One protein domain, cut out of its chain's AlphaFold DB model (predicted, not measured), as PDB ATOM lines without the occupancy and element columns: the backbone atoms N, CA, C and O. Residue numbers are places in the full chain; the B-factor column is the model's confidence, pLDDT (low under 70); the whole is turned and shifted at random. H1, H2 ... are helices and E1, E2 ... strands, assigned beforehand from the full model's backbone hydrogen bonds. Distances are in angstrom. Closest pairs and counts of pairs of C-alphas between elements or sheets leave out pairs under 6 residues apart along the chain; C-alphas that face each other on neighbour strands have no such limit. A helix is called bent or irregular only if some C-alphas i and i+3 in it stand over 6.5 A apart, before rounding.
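AT A GLANCE: This is residues 4 to 114 of the 118 residues of an uncharacterized protein of viral metagenome (UniProt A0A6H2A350). Four helices, H1 to H4, make an up-and-down bundle, each running against the one before it. A small three-stranded sheet, E1 to E3, packs on one side of the bundle, mainly on H1, and H5 folds back on H4 on the opposite side. The 111 printed residues hold five named helices and three named strands, in the order H1 E1 E2 E3 H2 H3 H4 H5; the sheet, E1 E2 E3, is antiparallel, and the class is mostly helix. The whole is compact, with a radius of gyration of the C-alphas of 13.7 A and spans of 43 by 31 by 21 A.

HOW THE PARTS SIT: H1, residues 4 to 20, is on the sheet of E1, residues 24 to 28, E2, residues 43 to 47, and E3, residues 50 to 52, at a height over the sheet of 9.5 A. This makes two layers, a helix on one face of a sheet. H1 runs along the strands, at 19 degrees to E1 on the local plane. The strands form a meander, each the antiparallel neighbour of the one before. In the hairpin E1 and E2, N 27 and O 44 are within hydrogen-bond range at 2.8 A; in the hairpin E2 and E3, N 47 and O 50 are at 2.8 A. H2, residues 56 to 65, touches residues 6 to 11 of H1, closest at the C-alphas of Arg 7 and Ala 60, 5.0 A; the tilt of 33 degrees is shallow, only just short of steep, and they run opposite ways. H3, residues 68 to 80, forms a helical hairpin with H2, closest at the C-alphas of Ala 63 and Ala 71, 5.1 A. H4, residues 89 to 101, touches H3, closest at the C-alphas of Ile 69 and Leu 101, 6.3 A. With residues 89 to 94 H4 also touches H1, closest at the C-alphas of Ile 13 and Ala 90, 5.5 A. H5, residues 104 to 112, touches residues 95 to 99 of H4, closest at the C-alphas of Ile 99 and Trp 107, 5.9 A, and is apart from H1, H2 and H3. In H1, H2, H3 and H4 every O i to N i+4 pair is within hydrogen-bond range; in H5, 3 of 5 are.

IN THESE COORDINATES: H1 begins at C-alpha 4, (110.079, -14.738, 301.941), and is 24.6 A long. H3 is 16.5 A and H4 18.6 A long. H5 is irregular, with C-alphas 105 and 108 at 7.5 A, and ends at C-alpha 112, (129.228, -25.958, 284.336).

THE WHOLE: The C-alphas farthest apart, of Lys 31 and Glu 105, are 42.6 A apart. The printed part has no cut. The link E1 to E2, 14 residues, is long. Mean pLDDT of the printed part is 86.8; residue 4 and residues 31 to 42 are under 70.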
ATOM      1  N   LYS A   4     109.255 -15.403 300.925       62.06
ATOM      2  CA  LYS A   4     110.079 -14.738 301.941       62.06
ATOM      3  C   LYS A   4     111.508 -15.292 301.970       62.06
ATOM      4  O   LYS A   4     112.430 -14.541 302.272       62.06
ATOM      5  N   THR A   5     111.692 -16.570 301.640       85.00
ATOM      6  CA  THR A   5     113.001 -17.229 301.602       85.00
ATOM      7  C   THR A   5     113.801 -16.808 300.370       85.00
ATOM      8  O   THR A   5     114.960 -16.434 300.521       85.00
ATOM      9  N   THR A   6     113.179 -16.779 299.187       89.81
ATOM     10  CA  THR A   6     113.822 -16.382 297.918       89.81
ATOM     11  C   THR A   6     114.335 -14.951 297.975       89.81
ATOM     12  O   THR A   6     115.519 -14.701 297.758       89.81
ATOM     13  N   ARG A   7     113.467 -14.011 298.376       91.62
ATOM     14  CA  ARG A   7     113.833 -12.601 298.557       91.62
ATOM     15  C   ARG A   7     115.023 -12.443 299.498       91.62
ATOM     16  O   ARG A   7     115.960 -11.714 299.197       91.62
ATOM     17  N   LYS A   8     114.974 -13.113 300.657       92.12
ATOM     18  CA  LYS A   8     116.044 -13.030 301.652       92.12
ATOM     19  C   LYS A   8     117.364 -13.557 301.085       92.12
ATOM     20  O   LYS A   8     118.366 -12.869 301.204       92.12
ATOM     21  N   ARG A   9     117.357 -14.727 300.438       93.50
ATOM     22  CA  ARG A   9     118.564 -15.317 299.839       93.50
ATOM     23  C   ARG A   9     119.182 -14.400 298.781       93.50
ATOM     24  O   ARG A   9     120.385 -14.173 298.824       93.50
ATOM     25  N   LEU A  10     118.369 -13.816 297.900       93.75
ATOM     26  CA  LEU A  10     118.847 -12.860 296.897       93.75
ATOM     27  C   LEU A  10     119.449 -11.597 297.531       93.75
ATOM     28  O   LEU A  10     120.492 -11.130 297.083       93.75
ATOM     29  N   LEU A  11     118.834 -11.067 298.595       93.31
ATOM     30  CA  LEU A  11     119.397  -9.939 299.347       93.31
ATOM     31  C   LEU A  11     120.720 -10.297 300.027       93.31
ATOM     32  O   LEU A  11     121.653  -9.499 299.971       93.31
ATOM     33  N   ASP A  12     120.810 -11.475 300.643       93.62
ATOM     34  CA  ASP A  12     122.030 -11.946 301.302       93.62
ATOM     35  C   ASP A  12     123.171 -12.087 300.272       93.62
ATOM     36  O   ASP A  12     124.280 -11.608 300.507       93.62
ATOM     37  N   ILE A  13     122.888 -12.648 299.089       94.56
ATOM     38  CA  ILE A  13     123.851 -12.754 297.980       94.56
ATOM     39  C   ILE A  13     124.261 -11.365 297.473       94.56
ATOM     40  O   ILE A  13     125.453 -11.082 297.350       94.56
ATOM     41  N   ALA A  14     123.303 -10.468 297.225       94.19
ATOM     42  CA  ALA A  14     123.587  -9.104 296.780       94.19
ATOM     43  C   ALA A  14     124.437  -8.322 297.802       94.19
ATOM     44  O   ALA A  14     125.351  -7.587 297.421       94.19
ATOM     45  N   ALA A  15     124.187  -8.517 299.100       93.19
ATOM     46  CA  ALA A  15     124.997  -7.935 300.164       93.19
ATOM     47  C   ALA A  15     126.433  -8.482 300.148       93.19
ATOM     48  O   ALA A  15     127.375  -7.697 300.250       93.19
ATOM     49  N   VAL A  16     126.622  -9.793 299.951       94.12
ATOM     50  CA  VAL A  16     127.959 -10.397 299.798       94.12
ATOM     51  C   VAL A  16     128.699  -9.798 298.601       94.12
ATOM     52  O   VAL A  16     129.857  -9.411 298.751       94.12
ATOM     53  N   ILE A  17     128.035  -9.641 297.450       93.88
ATOM     54  CA  ILE A  17     128.636  -9.008 296.264       93.88
ATOM     55  C   ILE A  17     129.139  -7.601 296.607       93.88
ATOM     56  O   ILE A  17     130.299  -7.286 296.334       93.88
ATOM     57  N   ALA A  18     128.297  -6.778 297.236       93.06
ATOM     58  CA  ALA A  18     128.649  -5.411 297.614       93.06
ATOM     59  C   ALA A  18     129.773  -5.345 298.666       93.06
ATOM     60  O   ALA A  18     130.601  -4.442 298.638       93.06
ATOM     61  N   MET A  19     129.836  -6.304 299.594       92.25
ATOM     62  CA  MET A  19     130.898  -6.360 300.607       92.25
ATOM     63  C   MET A  19     132.256  -6.775 300.029       92.25
ATOM     64  O   MET A  19     133.290  -6.367 300.556       92.25
ATOM     65  N   GLN A  20     132.267  -7.604 298.983       91.88
ATOM     66  CA  GLN A  20     133.495  -8.159 298.405       91.88
ATOM     67  C   GLN A  20     134.076  -7.326 297.261       91.88
ATOM     68  O   GLN A  20     135.233  -7.529 296.896       91.88
ATOM     69  N   ASN A  21     133.305  -6.392 296.705       89.94
ATOM     70  CA  ASN A  21     133.697  -5.622 295.532       89.94
ATOM     71  C   ASN A  21     133.550  -4.125 295.805       89.94
ATOM     72  O   ASN A  21     132.440  -3.622 295.928       89.94
ATOM     73  N   THR A  22     134.661  -3.389 295.830       87.88
ATOM     74  CA  THR A  22     134.671  -1.950 296.166       87.88
ATOM     75  C   THR A  22     133.894  -1.077 295.185       87.88
ATOM     76  O   THR A  22     133.427  -0.003 295.553       87.88
ATOM     77  N   ASP A  23     133.760  -1.532 293.940       91.69
ATOM     78  CA  ASP A  23     133.067  -0.812 292.871       91.69
ATOM     79  C   ASP A  23     131.572  -1.159 292.787       91.69
ATOM     80  O   ASP A  23     130.858  -0.562 291.972       91.69
ATOM     81  N   ILE A  24     131.103  -2.127 293.586       92.81
ATOM     82  CA  ILE A  24     129.715  -2.592 293.592       92.81
ATOM     83  C   ILE A  24     129.069  -2.254 294.931       92.81
ATOM     84  O   ILE A  24     129.614  -2.531 295.993       92.81
ATOM     85  N   ARG A  25     127.861  -1.695 294.894       92.50
ATOM     86  CA  ARG A  25     127.071  -1.428 296.100       92.50
ATOM     87  C   ARG A  25     125.622  -1.841 295.923       92.50
ATOM     88  O   ARG A  25     125.076  -1.761 294.825       92.50
ATOM     89  N   LEU A  26     124.994  -2.231 297.028       90.69
ATOM     90  CA  LEU A  26     123.552  -2.421 297.106       90.69
ATOM     91  C   LEU A  26     122.899  -1.055 297.346       90.69
ATOM     92  O   LEU A  26     123.147  -0.409 298.365       90.69
ATOM     93  N   ALA A  27     122.132  -0.585 296.368       87.94
ATOM     94  CA  ALA A  27     121.396   0.668 296.425       87.94
ATOM     95  C   ALA A  27     119.996   0.445 297.009       87.94
ATOM     96  O   ALA A  27     119.375  -0.595 296.779       87.94
ATOM     97  N   TYR A  28     119.510   1.449 297.740       83.50
ATOM     98  CA  TYR A  28     118.220   1.419 298.426       83.50
ATOM     99  C   TYR A  28     117.395   2.642 298.033       83.50
ATOM    100  O   TYR A  28     117.790   3.766 298.342       83.50
ATOM    101  N   ASN A  29     116.238   2.432 297.399       73.94
ATOM    102  CA  ASN A  29     115.310   3.504 297.005       73.94
ATOM    103  C   ASN A  29     115.965   4.651 296.201       73.94
ATOM    104  O   ASN A  29     115.588   5.818 296.337       73.94
ATOM    105  N   GLU A  30     116.974   4.345 295.386       71.12
ATOM    106  CA  GLU A  30     117.652   5.341 294.555       71.12
ATOM    107  C   GLU A  30     116.970   5.506 293.196       71.12
ATOM    108  O   GLU A  30     116.448   4.550 292.625       71.12
ATOM    109  N   LYS A  31     117.013   6.731 292.655       60.50
ATOM    110  CA  LYS A  31     116.631   6.974 291.260       60.50
ATOM    111  C   LYS A  31     117.671   6.339 290.341       60.50
ATOM    112  O   LYS A  31     118.866   6.575 290.507       60.50
ATOM    113  N   ASP A  32     117.193   5.563 289.383       59.38
ATOM    114  CA  ASP A  32     117.974   5.057 288.261       59.38
ATOM    115  C   ASP A  32     117.751   5.970 287.043       59.38
ATOM    116  O   ASP A  32     116.658   6.515 286.882       59.38
ATOM    117  N   ASP A  33     118.769   6.148 286.199       56.25
ATOM    118  CA  ASP A  33     118.697   6.970 284.976       56.25
ATOM    119  C   ASP A  33     117.866   6.293 283.865       56.25
ATOM    120  O   ASP A  33     117.632   6.873 282.802       56.25
ATOM    121  N   SER A  34     117.385   5.067 284.099       54.44
ATOM    122  CA  SER A  34     116.339   4.448 283.286       54.44
ATOM    123  C   SER A  34     115.057   5.287 283.355       54.44
ATOM    124  O   SER A  34     114.625   5.676 284.438       54.44
ATOM    125  N   THR A  35     114.407   5.530 282.217       47.97
ATOM    126  CA  THR A  35     113.201   6.376 282.102       47.97
ATOM    127  C   THR A  35     111.999   5.919 282.938       47.97
ATOM    128  O   THR A  35     111.042   6.677 283.083       47.97
ATOM    129  N   ASP A  36     112.059   4.728 283.531       45.50
ATOM    130  CA  ASP A  36     111.037   4.187 284.414       45.50
ATOM    131  C   ASP A  36     111.475   4.300 285.876       45.50
ATOM    132  O   ASP A  36     112.014   3.372 286.480       45.50
ATOM    133  N   THR A  37     111.200   5.451 286.493       42.22
ATOM    134  CA  THR A  37     111.240   5.560 287.955       42.22
ATOM    135  C   THR A  37     110.098   4.740 288.545       42.22
ATOM    136  O   THR A  37     109.019   5.269 288.826       42.22
ATOM    137  N   ASN A  38     110.328   3.448 288.754       46.75
ATOM    138  CA  ASN A  38     109.509   2.686 289.674       46.75
ATOM    139  C   ASN A  38     109.897   3.138 291.088       46.75
ATOM    140  O   ASN A  38     111.000   2.860 291.554       46.75
ATOM    141  N   LYS A  39     109.014   3.890 291.757       45.91
ATOM    142  CA  LYS A  39     109.218   4.348 293.147       45.91
ATOM    143  C   LYS A  39     109.367   3.185 294.142       45.91
ATOM    144  O   LYS A  39     109.724   3.434 295.287       45.91
ATOM    145  N   ASP A  40     109.154   1.956 293.670       46.19
ATOM    146  CA  ASP A  40     109.253   0.707 294.416       46.19
ATOM    147  C   ASP A  40     110.521  -0.115 294.099       46.19
ATOM    148  O   ASP A  40     110.601  -1.267 294.518       46.19
ATOM    149  N   ALA A  41     111.515   0.428 293.374       53.41
ATOM    150  CA  ALA A  41     112.828  -0.220 293.258       53.41
ATOM    151  C   ALA A  41     113.565  -0.144 294.612       53.41
ATOM    152  O   ALA A  41     114.361   0.763 294.875       53.41
ATOM    153  N   ALA A  42     113.202  -1.051 295.517       66.12
ATOM    154  CA  ALA A  42     113.633  -1.040 296.901       66.12
ATOM    155  C   ALA A  42     115.103  -1.455 297.050       66.12
ATOM    156  O   ALA A  42     115.789  -0.898 297.909       66.12
ATOM    157  N   HIS A  43     115.593  -2.395 296.228       87.06
ATOM    158  CA  HIS A  43     116.913  -3.016 296.387       87.06
ATOM    159  C   HIS A  43     117.489  -3.473 295.038       87.06
ATOM    160  O   HIS A  43     116.955  -4.386 294.415       87.06
ATOM    161  N   PHE A  44     118.616  -2.909 294.604       90.62
ATOM    162  CA  PHE A  44     119.327  -3.356 293.394       90.62
ATOM    163  C   PHE A  44     120.829  -3.073 293.478       90.62
ATOM    164  O   PHE A  44     121.273  -2.246 294.274       90.62
ATOM    165  N   LEU A  45     121.631  -3.748 292.654       92.25
ATOM    166  CA  LEU A  45     123.077  -3.532 292.615       92.25
ATOM    167  C   LEU A  45     123.438  -2.390 291.662       92.25
ATOM    168  O   LEU A  45     122.834  -2.225 290.602       92.25
ATOM    169  N   LYS A  46     124.460  -1.612 292.028       92.19
ATOM    170  CA  LYS A  46     125.115  -0.646 291.140       92.19
ATOM    171  C   LYS A  46     126.598  -0.958 291.031       92.19
ATOM    172  O   LYS A  46     127.245  -1.135 292.057       92.19
ATOM    173  N   TYR A  47     127.132  -0.940 289.815       91.69
ATOM    174  CA  TYR A  47     128.561  -0.956 289.518       91.69
ATOM    175  C   TYR A  47     128.989   0.430 289.029       91.69
ATOM    176  O   TYR A  47     128.488   0.898 288.003       91.69
ATOM    177  N   LYS A  48     129.890   1.107 289.756       87.88
ATOM    178  CA  LYS A  48     130.380   2.463 289.414       87.88
ATOM    179  C   LYS A  48     129.250   3.438 289.034       87.88
ATOM    180  O   LYS A  48     129.336   4.137 288.030       87.88
ATOM    181  N   GLU A  49     128.172   3.439 289.817       84.31
ATOM    182  CA  GLU A  49     126.938   4.225 289.624       84.31
ATOM    183  C   GLU A  49     125.967   3.790 288.518       84.31
ATOM    184  O   GLU A  49     124.884   4.365 288.423       84.31
ATOM    185  N   LYS A  50     126.251   2.730 287.759       87.56
ATOM    186  CA  LYS A  50     125.275   2.140 286.830       87.56
ATOM    187  C   LYS A  50     124.553   0.969 287.469       87.56
ATOM    188  O   LYS A  50     125.198   0.139 288.103       87.56
ATOM    189  N   ARG A  51     123.236   0.879 287.286       89.62
ATOM    190  CA  ARG A  51     122.463  -0.284 287.729       89.62
ATOM    191  C   ARG A  51     122.930  -1.557 287.027       89.62
ATOM    192  O   ARG A  51     123.238  -1.538 285.836       89.62
ATOM    193  N   VAL A  52     122.945  -2.649 287.782       90.50
ATOM    194  CA  VAL A  52     123.221  -3.999 287.298       90.50
ATOM    195  C   VAL A  52     122.076  -4.909 287.719       90.50
ATOM    196  O   VAL A  52     121.744  -4.996 288.903       90.50
ATOM    197  N   GLY A  53     121.474  -5.557 286.725       91.50
ATOM    198  CA  GLY A  53     120.304  -6.408 286.874       91.50
ATOM    199  C   GLY A  53     119.037  -5.708 287.365       91.50
ATOM    200  O   GLY A  53     118.950  -4.483 287.537       91.50
ATOM    201  N   ARG A  54     118.005  -6.525 287.556       90.94
ATOM    202  CA  ARG A  54     116.696  -6.090 288.051       90.94
ATOM    203  C   ARG A  54     116.697  -5.828 289.556       90.94
ATOM    204  O   ARG A  54     117.663  -6.051 290.280       90.94
ATOM    205  N   ASP A  55     115.576  -5.282 290.014       90.56
ATOM    206  CA  ASP A  55     115.302  -5.117 291.437       90.56
ATOM    207  C   ASP A  55     115.124  -6.487 292.119       90.56
ATOM    208  O   ASP A  55     114.536  -7.406 291.543       90.56
ATOM    209  N   ILE A  56     115.610  -6.625 293.353       91.62
ATOM    210  CA  ILE A  56     115.532  -7.871 294.125       91.62
ATOM    211  C   ILE A  56     114.083  -8.283 294.404       91.62
ATOM    212  O   ILE A  56     113.764  -9.475 294.390       91.62
ATOM    213  N   GLU A  57     113.180  -7.324 294.602       89.38
ATOM    214  CA  GLU A  57     111.754  -7.608 294.748       89.38
ATOM    215  C   GLU A  57     111.145  -8.112 293.445       89.38
ATOM    216  O   GLU A  57     110.269  -8.980 293.481       89.38
ATOM    217  N   LEU A  58     111.630  -7.631 292.296       90.06
ATOM    218  CA  LEU A  58     111.188  -8.134 291.000       90.06
ATOM    219  C   LEU A  58     111.633  -9.585 290.794       90.06
ATOM    220  O   LEU A  58     110.793 -10.404 290.430       90.06
ATOM    221  N   TYR A  59     112.881  -9.943 291.109       92.62
ATOM    222  CA  TYR A  59     113.310 -11.349 291.071       92.62
ATOM    223  C   TYR A  59     112.473 -12.223 292.016       92.62
ATOM    224  O   TYR A  59     111.992 -13.285 291.622       92.62
ATOM    225  N   ALA A  60     112.230 -11.770 293.250       91.56
ATOM    226  CA  ALA A  60     111.405 -12.506 294.208       91.56
ATOM    227  C   ALA A  60     109.942 -12.648 293.746       91.56
ATOM    228  O   ALA A  60     109.294 -13.668 294.005       91.56
ATOM    229  N   PHE A  61     109.410 -11.637 293.057       90.25
ATOM    230  CA  PHE A  61     108.090 -11.692 292.442       90.25
ATOM    231  C   PHE A  61     108.060 -12.658 291.253       90.25
ATOM    232  O   PHE A  61     107.151 -13.481 291.173       90.25
ATOM    233  N   MET A  62     109.059 -12.620 290.370       89.38
ATOM    234  CA  MET A  62     109.186 -13.558 289.251       89.38
ATOM    235  C   MET A  62     109.274 -14.997 289.752       89.38
ATOM    236  O   MET A  62     108.519 -15.841 289.281       89.38
ATOM    237  N   ALA A  63     110.067 -15.253 290.792       91.38
ATOM    238  CA  ALA A  63     110.164 -16.566 291.423       91.38
ATOM    239  C   ALA A  63     108.814 -17.107 291.915       91.38
ATOM    240  O   ALA A  63     108.525 -18.297 291.807       91.38
ATOM    241  N   LYS A  64     107.949 -16.218 292.425       89.62
ATOM    242  CA  LYS A  64     106.578 -16.562 292.827       89.62
ATOM    243  C   LYS A  64     105.705 -16.967 291.636       89.62
ATOM    244  O   LYS A  64     104.790 -17.769 291.810       89.62
ATOM    245  N   MET A  65     105.930 -16.349 290.481       90.19
ATOM    246  CA  MET A  65     105.110 -16.516 289.280       90.19
ATOM    247  C   MET A  65     105.570 -17.691 288.412       90.19
ATOM    248  O   MET A  65     104.728 -18.328 287.783       90.19
ATOM    249  N   SER A  66     106.874 -17.972 288.375       90.94
ATOM    250  CA  SER A  66     107.475 -19.056 287.597       90.94
ATOM    251  C   SER A  66     108.104 -20.106 288.512       90.94
ATOM    252  O   SER A  66     107.483 -21.127 288.803       90.94
ATOM    253  N   SER A  67     109.332 -19.871 288.963       92.44
ATOM    254  CA  SER A  67     110.061 -20.742 289.876       92.44
ATOM    255  C   SER A  67     111.272 -20.024 290.469       92.44
ATOM    256  O   SER A  67     111.824 -19.106 289.857       92.44
ATOM    257  N   ASP A  68     111.728 -20.481 291.639       92.31
ATOM    258  CA  ASP A  68     112.958 -19.970 292.256       92.31
ATOM    259  C   ASP A  68     114.179 -20.159 291.339       92.31
ATOM    260  O   ASP A  68     115.026 -19.273 291.277       92.31
ATOM    261  N   ILE A  69     114.243 -21.262 290.578       92.69
ATOM    262  CA  ILE A  69     115.366 -21.519 289.666       92.69
ATOM    263  C   ILE A  69     115.365 -20.556 288.474       92.69
ATOM    264  O   ILE A  69     116.422 -20.075 288.091       92.69
ATOM    265  N   SER A  70     114.195 -20.186 287.941       91.00
ATOM    266  CA  SER A  70     114.110 -19.176 286.875       91.00
ATOM    267  C   SER A  70     114.638 -17.821 287.348       91.00
ATOM    268  O   SER A  70     115.452 -17.215 286.665       91.00
ATOM    269  N   ALA A  71     114.234 -17.377 288.543       92.12
ATOM    270  CA  ALA A  71     114.747 -16.135 289.117       92.12
ATOM    271  C   ALA A  71     116.255 -16.197 289.417       92.12
ATOM    272  O   ALA A  71     116.939 -15.179 289.325       92.12
ATOM    273  N   LEU A  72     116.772 -17.375 289.777       93.31
ATOM    274  CA  LEU A  72     118.197 -17.587 290.014       93.31
ATOM    275  C   LEU A  72     119.014 -17.510 288.716       93.31
ATOM    276  O   LEU A  72     120.068 -16.879 288.715       93.31
ATOM    277  N   VAL A  73     118.510 -18.094 287.625       93.38
ATOM    278  CA  VAL A  73     119.096 -17.984 286.275       93.38
ATOM    279  C   VAL A  73     119.089 -16.530 285.809       93.38
ATOM    280  O   VAL A  73     120.130 -16.011 285.421       93.38
ATOM    281  N   ASP A  74     117.957 -15.837 285.946       94.44
ATOM    282  CA  ASP A  74     117.865 -14.409 285.632       94.44
ATOM    283  C   ASP A  74     118.902 -13.582 286.421       94.44
ATOM    284  O   ASP A  74     119.523 -12.671 285.880       94.44
ATOM    285  N   PHE A  75     119.122 -13.897 287.702       94.00
ATOM    286  CA  PHE A  75     120.127 -13.211 288.518       94.00
ATOM    287  C   PHE A  75     121.565 -13.538 288.078       94.00
ATOM    288  O   PHE A  75     122.418 -12.648 288.051       94.00
ATOM    289  N   LEU A  76     121.852 -14.797 287.734       93.50
ATOM    290  CA  LEU A  76     123.148 -15.233 287.200       93.50
ATOM    291  C   LEU A  76     123.496 -14.460 285.915       93.50
ATOM    292  O   LEU A  76     124.564 -13.842 285.850       93.50
ATOM    293  N   ASP A  77     122.565 -14.422 284.961       93.38
ATOM    294  CA  ASP A  77     122.727 -13.786 283.648       93.38
ATOM    295  C   ASP A  77     122.854 -12.264 283.725       93.38
ATOM    296  O   ASP A  77     123.603 -11.653 282.962       93.38
ATOM    297  N   GLU A  78     122.133 -11.625 284.646       94.50
ATOM    298  CA  GLU A  78     122.095 -10.165 284.719       94.50
ATOM    299  C   GLU A  78     123.098  -9.556 285.703       94.50
ATOM    300  O   GLU A  78     123.373  -8.355 285.626       94.50
ATOM    301  N   VAL A  79     123.638 -10.350 286.635       93.81
ATOM    302  CA  VAL A  79     124.531  -9.863 287.698       93.81
ATOM    303  C   VAL A  79     125.877 -10.570 287.678       93.81
ATOM    304  O   VAL A  79     126.901  -9.910 287.529       93.81
ATOM    305  N   ILE A  80     125.908 -11.890 287.846       92.25
ATOM    306  CA  ILE A  80     127.165 -12.622 288.063       92.25
ATOM    307  C   ILE A  80     128.024 -12.645 286.803       92.25
ATOM    308  O   ILE A  80     129.204 -12.287 286.874       92.25
ATOM    309  N   ILE A  81     127.432 -13.017 285.665       90.19
ATOM    310  CA  ILE A  81     128.141 -13.105 284.385       90.19
ATOM    311  C   ILE A  81     128.653 -11.716 283.952       90.19
ATOM    312  O   ILE A  81     129.862 -11.579 283.742       90.19
ATOM    313  N   PRO A  82     127.827 -10.644 283.909       90.62
ATOM    314  CA  PRO A  82     128.283  -9.321 283.466       90.62
ATOM    315  C   PRO A  82     129.338  -8.684 284.375       90.62
ATOM    316  O   PRO A  82     130.137  -7.867 283.916       90.62
ATOM    317  N   LEU A  83     129.346  -9.041 285.661       90.88
ATOM    318  CA  LEU A  83     130.337  -8.565 286.629       90.88
ATOM    319  C   LEU A  83     131.567  -9.477 286.733       90.88
ATOM    320  O   LEU A  83     132.475  -9.172 287.505       90.88
ATOM    321  N   ASN A  84     131.617 -10.562 285.953       90.88
ATOM    322  CA  ASN A  84     132.679 -11.563 285.968       90.88
ATOM    323  C   ASN A  84     132.962 -12.118 287.379       90.88
ATOM    324  O   ASN A  84     134.107 -12.186 287.830       90.88
ATOM    325  N   LEU A  85     131.898 -12.494 288.093       90.38
ATOM    326  CA  LEU A  85     131.951 -12.940 289.489       90.38
ATOM    327  C   LEU A  85     132.000 -14.470 289.647       90.38
ATOM    328  O   LEU A  85     131.733 -14.955 290.744       90.38
ATOM    329  N   HIS A  86     132.346 -15.223 288.597       87.44
ATOM    330  CA  HIS A  86     132.333 -16.698 288.572       87.44
ATOM    331  C   HIS A  86     133.126 -17.348 289.723       87.44
ATOM    332  O   HIS A  86     132.663 -18.312 290.319       87.44
ATOM    333  N   ASP A  87     134.255 -16.756 290.126       86.81
ATOM    334  CA  ASP A  87     135.115 -17.266 291.210       86.81
ATOM    335  C   ASP A  87     134.791 -16.651 292.597       86.81
ATOM    336  O   ASP A  87     135.628 -16.648 293.504       86.81
ATOM    337  N   SER A  88     133.610 -16.045 292.774       90.44
ATOM    338  CA  SER A  88     133.240 -15.322 294.003       90.44
ATOM    339  C   SER A  88     132.424 -16.161 294.995       90.44
ATOM    340  O   SER A  88     131.773 -17.140 294.637       90.44
ATOM    341  N   ILE A  89     132.365 -15.716 296.260       90.62
ATOM    342  CA  ILE A  89     131.474 -16.334 297.264       90.62
ATOM    343  C   ILE A  89     130.004 -16.212 296.840       90.62
ATOM    344  O   ILE A  89     129.200 -17.094 297.134       90.62
ATOM    345  N   ALA A  90     129.646 -15.141 296.130       90.50
ATOM    346  CA  ALA A  90     128.298 -14.962 295.609       90.50
ATOM    347  C   ALA A  90     127.954 -15.990 294.523       90.50
ATOM    348  O   ALA A  90     126.864 -16.559 294.563       90.50
ATOM    349  N   ALA A  91     128.884 -16.273 293.605       92.06
ATOM    350  CA  ALA A  91     128.721 -17.329 292.608       92.06
ATOM    351  C   ALA A  91     128.560 -18.702 293.270       92.06
ATOM    352  O   ALA A  91     127.588 -19.390 292.984       92.06
ATOM    353  N   TYR A  92     129.406 -19.037 294.249       92.75
ATOM    354  CA  TYR A  92     129.263 -20.279 295.016       92.75
ATOM    355  C   TYR A  92     127.910 -20.380 295.746       92.75
ATOM    356  O   TYR A  92     127.284 -21.437 295.783       92.75
ATOM    357  N   ALA A  93     127.411 -19.280 296.317       92.69
ATOM    358  CA  ALA A  93     126.105 -19.271 296.979       92.69
ATOM    359  C   ALA A  93     124.945 -19.537 296.001       92.69
ATOM    360  O   ALA A  93     123.975 -20.206 296.363       92.69
ATOM    361  N   ILE A  94     125.047 -19.030 294.770       93.19
ATOM    362  CA  ILE A  94     124.086 -19.283 293.690       93.19
ATOM    363  C   ILE A  94     124.214 -20.730 293.211       93.19
ATOM    364  O   ILE A  94     123.195 -21.404 293.082       93.19
ATOM    365  N   GLU A  95     125.436 -21.232 293.029       94.44
ATOM    366  CA  GLU A  95     125.705 -22.620 292.653       94.44
ATOM    367  C   GLU A  95     125.025 -23.591 293.633       94.44
ATOM    368  O   GLU A  95     124.180 -24.393 293.232       94.44
ATOM    369  N   VAL A  96     125.307 -23.455 294.933       94.38
ATOM    370  CA  VAL A  96     124.716 -24.296 295.986       94.38
ATOM    371  C   VAL A  96     123.194 -24.182 295.998       94.38
ATOM    372  O   VAL A  96     122.500 -25.192 296.110       94.38
ATOM    373  N   TRP A  97     122.655 -22.969 295.861       94.38
ATOM    374  CA  TRP A  97     121.208 -22.791 295.855       94.38
ATOM    375  C   TRP A  97     120.555 -23.451 294.632       94.38
ATOM    376  O   TRP A  97     119.514 -24.086 294.777       94.38
ATOM    377  N   GLY A  98     121.160 -23.384 293.448       93.69
ATOM    378  CA  GLY A  98     120.619 -24.072 292.276       93.69
ATOM    379  C   GLY A  98     120.618 -25.593 292.429       93.69
ATOM    380  O   GLY A  98     119.620 -26.223 292.087       93.69
ATOM    381  N   ILE A  99     121.649 -26.176 293.052       95.06
ATOM    382  CA  ILE A  99     121.693 -27.614 293.386       95.06
ATOM    383  C   ILE A  99     120.532 -28.010 294.315       95.06
ATOM    384  O   ILE A  99     119.931 -29.065 294.129       95.06
ATOM    385  N   GLU A 100     120.161 -27.163 295.282       94.00
ATOM    386  CA  GLU A 100     118.994 -27.411 296.150       94.00
ATOM    387  C   GLU A 100     117.652 -27.386 295.390       94.00
ATOM    388  O   GLU A 100     116.667 -27.958 295.862       94.00
ATOM    389  N   LEU A 101     117.586 -26.674 294.261       92.62
ATOM    390  CA  LEU A 101     116.359 -26.459 293.488       92.62
ATOM    391  C   LEU A 101     116.196 -27.438 292.320       92.62
ATOM    392  O   LEU A 101     115.066 -27.676 291.887       92.62
ATOM    393  N   LEU A 102     117.301 -27.961 291.792       93.06
ATOM    394  CA  LEU A 102     117.333 -28.788 290.593       93.06
ATOM    395  C   LEU A 102     117.322 -30.292 290.917       93.06
ATOM    396  O   LEU A 102     117.929 -30.716 291.904       93.06
ATOM    397  N   PRO A 103     116.693 -31.116 290.059       93.62
ATOM    398  CA  PRO A 103     116.903 -32.562 290.056       93.62
ATOM    399  C   PRO A 103     118.385 -32.931 289.875       93.62
ATOM    400  O   PRO A 103     119.128 -32.207 289.209       93.62
ATOM    401  N   GLU A 104     118.803 -34.063 290.452       94.88
ATOM    402  CA  GLU A 104     120.207 -34.512 290.476       94.88
ATOM    403  C   GLU A 104     120.805 -34.663 289.070       94.88
ATOM    404  O   GLU A 104     121.967 -34.325 288.847       94.88
ATOM    405  N   GLU A 105     119.997 -35.083 288.096       96.25
ATOM    406  CA  GLU A 105     120.403 -35.226 286.698       96.25
ATOM    407  C   GLU A 105     120.886 -33.919 286.043       96.25
ATOM    408  O   GLU A 105     121.621 -33.980 285.061       96.25
ATOM    409  N   HIS A 106     120.530 -32.754 286.598       94.50
ATOM    410  CA  HIS A 106     120.915 -31.436 286.081       94.50
ATOM    411  C   HIS A 106     122.046 -30.767 286.873       94.50
ATOM    412  O   HIS A 106     122.442 -29.644 286.557       94.50
ATOM    413  N   TRP A 107     122.583 -31.409 287.915       94.88
ATOM    414  CA  TRP A 107     123.580 -30.773 288.780       94.88
ATOM    415  C   TRP A 107     124.890 -30.454 288.063       94.88
ATOM    416  O   TRP A 107     125.476 -29.408 288.324       94.88
ATOM    417  N   GLU A 108     125.358 -31.326 287.172       95.00
ATOM    418  CA  GLU A 108     126.605 -31.076 286.439       95.00
ATOM    419  C   GLU A 108     126.435 -29.950 285.412       95.00
ATOM    420  O   GLU A 108     127.258 -29.039 285.385       95.00
ATOM    421  N   GLU A 109     125.321 -29.933 284.670       93.50
ATOM    422  CA  GLU A 109     124.978 -28.837 283.748       93.50
ATOM    423  C   GLU A 109     124.914 -27.490 284.483       93.50
ATOM    424  O   GLU A 109     125.377 -26.470 283.978       93.50
ATOM    425  N   TRP A 110     124.374 -27.488 285.702       94.38
ATOM    426  CA  TRP A 110     124.312 -26.296 286.537       94.38
ATOM    427  C   TRP A 110     125.693 -25.824 287.000       94.38
ATOM    428  O   TRP A 110     126.001 -24.639 286.891       94.38
ATOM    429  N   LYS A 111     126.542 -26.734 287.492       92.44
ATOM    430  CA  LYS A 111     127.916 -26.405 287.910       92.44
ATOM    431  C   LYS A 111     128.762 -25.895 286.748       92.44
ATOM    432  O   LYS A 111     129.627 -25.045 286.955       92.44
ATOM    433  N   ASP A 112     128.518 -26.392 285.538       91.62
ATOM    434  CA  ASP A 112     129.228 -25.958 284.336       91.62
ATOM    435  C   ASP A 112     129.040 -24.460 284.054       91.62
ATOM    436  O   ASP A 112     129.984 -23.823 283.595       91.62
ATOM    437  N   LEU A 113     127.902 -23.864 284.435       88.50
ATOM    438  CA  LEU A 113     127.654 -22.418 284.293       88.50
ATOM    439  C   LEU A 113     128.595 -21.541 285.136       88.50
ATOM    440  O   LEU A 113     128.721 -20.345 284.881       88.50
ATOM    441  N   PHE A 114     129.239 -22.113 286.154       89.06
ATOM    442  CA  PHE A 114     130.164 -21.399 287.040       89.06
ATOM    443  C   PHE A 114     131.629 -21.629 286.670       89.06
ATOM    444  O   PHE A 114     132.518 -21.003 287.251       89.06
TER     445      PHE A 114